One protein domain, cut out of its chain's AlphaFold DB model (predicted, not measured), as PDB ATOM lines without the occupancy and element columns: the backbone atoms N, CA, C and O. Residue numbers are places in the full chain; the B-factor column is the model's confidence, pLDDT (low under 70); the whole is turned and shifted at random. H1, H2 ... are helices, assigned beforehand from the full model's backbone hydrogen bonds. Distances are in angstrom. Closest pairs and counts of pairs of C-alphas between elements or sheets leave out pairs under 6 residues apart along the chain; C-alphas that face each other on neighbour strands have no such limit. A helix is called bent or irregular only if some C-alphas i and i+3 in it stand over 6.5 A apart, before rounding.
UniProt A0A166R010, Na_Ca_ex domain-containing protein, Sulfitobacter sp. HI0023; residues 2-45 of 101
ATOM      1  N   PRO A   2     117.604 114.383 118.071       78.06
ATOM      2  CA  PRO A   2     116.271 114.762 117.579       78.06
ATOM      3  C   PRO A   2     115.241 114.966 118.699       78.06
ATOM      4  O   PRO A   2     114.459 115.907 118.645       78.06
ATOM      5  N   GLU A   3     115.311 114.149 119.750       82.25
ATOM      6  CA  GLU A   3     114.407 114.189 120.912       82.25
ATOM      7  C   GLU A   3     114.489 115.509 121.689       82.25
ATOM      8  O   GLU A   3     113.490 116.032 122.176       82.25
ATOM      9  N   LEU A   4     115.685 116.096 121.762       83.19
ATOM     10  CA  LEU A   4     115.873 117.411 122.368       83.19
ATOM     11  C   LEU A   4     115.155 118.488 121.547       83.19
ATOM     12  O   LEU A   4     114.508 119.373 122.101       83.19
ATOM     13  N   VAL A   5     115.243 118.401 120.218       86.81
ATOM     14  CA  VAL A   5     114.588 119.348 119.310       86.81
ATOM     15  C   VAL A   5     113.069 119.221 119.418       86.81
ATOM     16  O   VAL A   5     112.392 120.240 119.547       86.81
ATOM     17  N   THR A   6     112.526 117.999 119.432       86.00
ATOM     18  CA  THR A   6     111.078 117.775 119.573       86.00
ATOM     19  C   THR A   6     110.556 118.268 120.924       86.00
ATOM     20  O   THR A   6     109.561 118.996 120.949       86.00
ATOM     21  N   SER A   7     111.256 117.985 122.031       85.56
ATOM     22  CA  SER A   7     110.894 118.497 123.361       85.56
ATOM     23  C   SER A   7     110.964 120.026 123.450       85.56
ATOM     24  O   SER A   7     110.053 120.641 124.003       85.56
ATOM     25  N   ILE A   8     111.990 120.669 122.876       87.00
ATOM     26  CA  ILE A   8     112.098 122.139 122.862       87.00
ATOM     27  C   ILE A   8     110.965 122.760 122.039       87.00
ATOM     28  O   ILE A   8     110.356 123.739 122.470       87.00
ATOM     29  N   VAL A   9     110.662 122.210 120.860       89.38
ATOM     30  CA  VAL A   9     109.583 122.723 120.003       89.38
ATOM     31  C   VAL A   9     108.225 122.584 120.696       89.38
ATOM     32  O   VAL A   9     107.459 123.549 120.699       89.38
ATOM     33  N   ALA A  10     107.945 121.443 121.333       86.44
ATOM     34  CA  ALA A  10     106.726 121.239 122.118       86.44
ATOM     35  C   ALA A  10     106.634 122.228 123.296       86.44
ATOM     36  O   ALA A  10     105.618 122.908 123.456       86.44
ATOM     37  N   ALA A  11     107.726 122.408 124.049       86.06
ATOM     38  CA  ALA A  11     107.783 123.362 125.155       86.06
ATOM     39  C   ALA A  11     107.546 124.813 124.692       86.06
ATOM     40  O   ALA A  11     106.771 125.542 125.313       86.06
ATOM     41  N   ARG A  12     108.140 125.235 123.563       87.50
ATOM     42  CA  ARG A  12     107.931 126.584 122.993       87.50
ATOM     43  C   ARG A  12     106.514 126.806 122.463       87.50
ATOM     44  O   ARG A  12     106.074 127.949 122.406       87.50
ATOM     45  N   ARG A  13     105.798 125.741 122.098       89.44
ATOM     46  CA  ARG A  13     104.382 125.781 121.690       89.44
ATOM     47  C   ARG A  13     103.408 125.756 122.875       89.44
ATOM     48  O   ARG A  13     102.205 125.661 122.658       89.44
ATOM     49  N   GLY A  14     103.905 125.816 124.114       82.94
ATOM     50  CA  GLY A  14     103.082 125.717 125.322       82.94
ATOM     51  C   GLY A  14     102.586 124.298 125.620       82.94
ATOM     52  O   GLY A  14     101.805 124.108 126.547       82.94
ATOM     53  N   GLN A  15     103.056 123.293 124.875       86.19
ATOM     54  CA  GLN A  15     102.704 121.883 125.048       86.19
ATOM     55  C   GLN A  15     103.665 121.222 126.048       86.19
ATOM     56  O   GLN A  15     104.394 120.286 125.714       86.19
ATOM     57  N   GLY A  16     103.695 121.750 127.276       81.88
ATOM     58  CA  GLY A  16     104.580 121.278 128.348       81.88
ATOM     59  C   GLY A  16     104.393 119.794 128.662       81.88
ATOM     60  O   GLY A  16     105.378 119.071 128.770       81.88
ATOM     61  N   ASP A  17     103.143 119.326 128.682       82.94
ATOM     62  CA  ASP A  17     102.802 117.923 128.952       82.94
ATOM     63  C   ASP A  17     103.370 116.977 127.881       82.94
ATOM     64  O   ASP A  17     103.847 115.888 128.193       82.94
ATOM     65  N   VAL A  18     103.394 117.411 126.613       84.69
ATOM     66  CA  VAL A  18     103.974 116.643 125.498       84.69
ATOM     67  C   VAL A  18     105.496 116.600 125.607       84.69
ATOM     68  O   VAL A  18     106.097 115.541 125.441       84.69
ATOM     69  N   ALA A  19     106.130 117.735 125.918       84.31
ATOM     70  CA  ALA A  19     107.575 117.791 126.129       84.31
ATOM     71  C   ALA A  19     108.006 116.899 127.306       84.31
ATOM     72  O   ALA A  19     109.006 116.187 127.209       84.31
ATOM     73  N   PHE A  20     107.228 116.906 128.388       83.31
ATOM     74  CA  PHE A  20     107.449 116.084 129.570       83.31
ATOM     75  C   PHE A  20     107.227 114.591 129.282       83.31
ATOM     76  O   PHE A  20     108.070 113.761 129.625       83.31
ATOM     77  N   GLY A  21     106.143 114.254 128.575       86.31
ATOM     78  CA  GLY A  21     105.857 112.893 128.127       86.31
ATOM     79  C   GLY A  21     106.951 112.327 127.219       86.31
ATOM     80  O   GLY A  21     107.325 111.168 127.381       86.31
ATOM     81  N   ASN A  22     107.527 113.148 126.336       88.00
ATOM     82  CA  ASN A  22     108.665 112.752 125.504       88.00
ATOM     83  C   ASN A  22     109.905 112.417 126.351       88.00
ATOM     84  O   ASN A  22     110.522 111.376 126.153       88.00
ATOM     85  N   VAL A  23     110.240 113.255 127.341       86.50
ATOM     86  CA  VAL A  23     111.398 113.023 128.227       86.50
ATOM     87  C   VAL A  23     111.243 111.733 129.035       86.50
ATOM     88  O   VAL A  23     112.181 110.939 129.112       86.50
ATOM     89  N   ILE A  24     110.070 111.497 129.629       87.31
ATOM     90  CA  ILE A  24     109.819 110.261 130.382       87.31
ATOM     91  C   ILE A  24     109.786 109.049 129.449       87.31
ATOM     92  O   ILE A  24     110.435 108.041 129.732       87.31
ATOM     93  N   GLY A  25     109.054 109.147 128.337       88.62
ATOM     94  CA  GLY A  25     108.862 108.059 127.384       88.62
ATOM     95  C   GLY A  25     110.175 107.564 126.783       88.62
ATOM     96  O   GLY A  25     110.435 106.362 126.823       88.62
ATOM     97  N   SER A  26     111.033 108.477 126.314       90.06
ATOM     98  CA  SER A  26     112.349 108.124 125.765       90.06
ATOM     99  C   SER A  26     113.248 107.444 126.800       90.06
ATOM    100  O   SER A  26     113.886 106.445 126.480       90.06
ATOM    101  N   ASN A  27     113.265 107.902 128.059       89.75
ATOM    102  CA  ASN A  27     114.071 107.260 129.109       89.75
ATOM    103  C   ASN A  27     113.578 105.846 129.445       89.75
ATOM    104  O   ASN A  27     114.385 104.924 129.565       89.75
ATOM    105  N   ILE A  28     112.259 105.654 129.553       91.31
ATOM    106  CA  ILE A  28     111.672 104.330 129.793       91.31
ATOM    107  C   ILE A  28     111.979 103.395 128.620       91.31
ATOM    108  O   ILE A  28     112.398 102.259 128.839       91.31
ATOM    109  N   PHE A  29     111.809 103.863 127.382       92.94
ATOM    110  CA  PHE A  29     112.093 103.063 126.194       92.94
ATOM    111  C   PHE A  29     113.583 102.716 126.067       92.94
ATOM    112  O   PHE A  29     113.920 101.582 125.733       92.94
ATOM    113  N   ASN A  30     114.484 103.642 126.398       92.19
ATOM    114  CA  ASN A  30     115.920 103.381 126.370       92.19
ATOM    115  C   ASN A  30     116.333 102.328 127.409       92.19
ATOM    116  O   ASN A  30     117.137 101.457 127.091       92.19
ATOM    117  N   ILE A  31     115.764 102.362 128.620       90.44
ATOM    118  CA  ILE A  31     116.105 101.409 129.688       90.44
ATOM    119  C   ILE A  31     115.423 100.049 129.474       90.44
ATOM    120  O   ILE A  31     116.061  99.006 129.574       90.44
ATOM    121  N   LEU A  32     114.121 100.024 129.186       92.94
ATOM    122  CA  LEU A  32     113.379  98.763 129.085       92.94
ATOM    123  C   LEU A  32     113.451  98.151 127.687       92.94
ATOM    124  O   LEU A  32     113.587  96.940 127.551       92.94
ATOM    125  N   GLY A  33     113.351  98.982 126.653       94.56
ATOM    126  CA  GLY A  33     113.393  98.549 125.262       94.56
ATOM    127  C   GLY A  33     114.823  98.281 124.816       94.56
ATOM    128  O   GLY A  33     115.204  97.133 124.623       94.56
ATOM    129  N   ILE A  34     115.629  99.331 124.663       93.12
ATOM    130  CA  ILE A  34     116.971  99.203 124.075       93.12
ATOM    131  C   ILE A  34     117.910  98.430 125.008       93.12
ATOM    132  O   ILE A  34     118.446  97.390 124.623       93.12
ATOM    133  N   LEU A  35     118.097  98.908 126.240       91.25
ATOM    134  CA  LEU A  35     118.997  98.280 127.206       91.25
ATOM    135  C   LEU A  35     118.498  96.881 127.607       91.25
ATOM    136  O   LEU A  35     119.287  95.942 127.634       91.25
ATOM    137  N   GLY A  36     117.193  96.707 127.829       92.19
ATOM    138  CA  GLY A  36     116.608  95.397 128.134       92.19
ATOM    139  C   GLY A  36     116.809  94.365 127.019       92.19
ATOM    140  O   GLY A  36     117.267  93.256 127.287       92.19
ATOM    141  N   ILE A  37     116.535  94.723 125.759       94.62
ATOM    142  CA  ILE A  37     116.751  93.811 124.623       94.62
ATOM    143  C   ILE A  37     118.245  93.534 124.427       94.62
ATOM    144  O   ILE A  37     118.630  92.382 124.238       94.62
ATOM    145  N   THR A  38     119.101  94.558 124.496       94.06
ATOM    146  CA  THR A  38     120.555  94.370 124.336       94.06
ATOM    147  C   THR A  38     121.140  93.465 125.417       94.06
ATOM    148  O   THR A  38     121.926  92.589 125.071       94.06
ATOM    149  N   ALA A  39     120.685  93.581 126.669       91.25
ATOM    150  CA  ALA A  39     121.086  92.710 127.775       91.25
ATOM    151  C   ALA A  39     120.672  91.238 127.588       91.25
ATOM    152  O   ALA A  39     121.357  90.343 128.081       91.25
ATOM    153  N   ILE A  40     119.563  90.972 126.882       93.75
ATOM    154  CA  ILE A  40     119.133  89.603 126.545       93.75
ATOM    155  C   ILE A  40     120.023  89.008 125.447       93.75
ATOM    156  O   ILE A  40     120.339  87.820 125.488       93.75
ATOM    157  N   VAL A  41     120.411  89.815 124.455       94.69
ATOM    158  CA  VAL A  41     121.214  89.351 123.312       94.69
ATOM    159  C   VAL A  41     122.693  89.195 123.681       94.69
ATOM    160  O   VAL A  41     123.332  88.248 123.230       94.69
ATOM    161  N   SER A  42     123.243  90.105 124.488       89.69
ATOM    162  CA  SER A  42     124.640  90.090 124.922       89.69
ATOM    163  C   SER A  42     124.750  90.513 126.388       89.69
ATOM    164  O   SER A  42     124.208  91.560 126.747       89.69
ATOM    165  N   PRO A  43     125.505  89.777 127.229       84.31
ATOM    166  CA  PRO A  43     125.842  90.240 128.569       84.31
ATOM    167  C   PRO A  43     126.485  91.628 128.499       84.31
ATOM    168  O   PRO A  43     127.393  91.857 127.695       84.31
ATOM    169  N   LEU A  44     125.987  92.553 129.318       84.25
ATOM    170  CA  LEU A  44     126.513  93.908 129.425       84.25
ATOM    171  C   LEU A  44     127.446  93.979 130.631       84.25
ATOM    172  O   LEU A  44     126.990  93.884 131.770       84.25
ATOM    173  N   ASP A  45     128.737  94.180 130.382       85.50
ATOM    174  CA  ASP A  45     129.677  94.526 131.446       85.50
ATOM    175  C   ASP A  45     129.438  95.975 131.874       85.50
ATOM    176  O   ASP A  45     129.627  96.914 131.097       85.50
TER     177      ASP A  45
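What this domain is: This is residues 2 to 45 of the 101 residues of the protein "Na_Ca_ex domain-containing protein" of Sulfitobacter sp. HI0023 (UniProt A0A166R010). One long helix, H2, makes the length of this rod, and a shorter helix, H1, folds back beside its first part as an uneven helical hairpin. The far part of H2 sticks out with no partner along residues 27 to 34 and 36 to 41, and a short tail follows it. The printed part has 44 residues, with two named helices in the order H1, H2 and no named strand; its class is all helix. The whole is only just loose, close to extended, with a radius of gyration of the C-alphas of 13.8 A and spans of 42 by 16 by 13 A.

Where its parts are: Find C-alpha 16 at (104.580, 121.278, 128.348), where H2, residues 16 to 41, begins; from there it runs 36.4 A to C-alpha 41 at (121.214, 89.351, 123.312). H2 is neither bent nor irregular, but only just: C-alphas 31 and 34 are 6.1 A apart. Now look at C-alpha 2 at (116.271, 114.762, 117.579), where H1, residues 2 to 12, begins; its first and last C-alphas are 15.4 A apart.

How they stand to each other: Look along H2 at residues 16 to 23, the part with which alone it touches H1. The closest C-alphas of the two helices are those of Ser 7 and Ala 19, 4.4 A apart. The two run opposite ways at a shallow tilt of 18 degrees. Residues 13 to 15 form the tight link of this hairpin. In H1 every O i to N i+4 pair is within hydrogen-bond range; in H2 19 of 22 are.

The domain as a whole: Look at Gly 14 and Pro 43 for the two C-alphas farthest apart, at 42.3 A. The printed part has no cut, and no link is long. The mean pLDDT of the printed part is 88.0, and no printed residue is under 70.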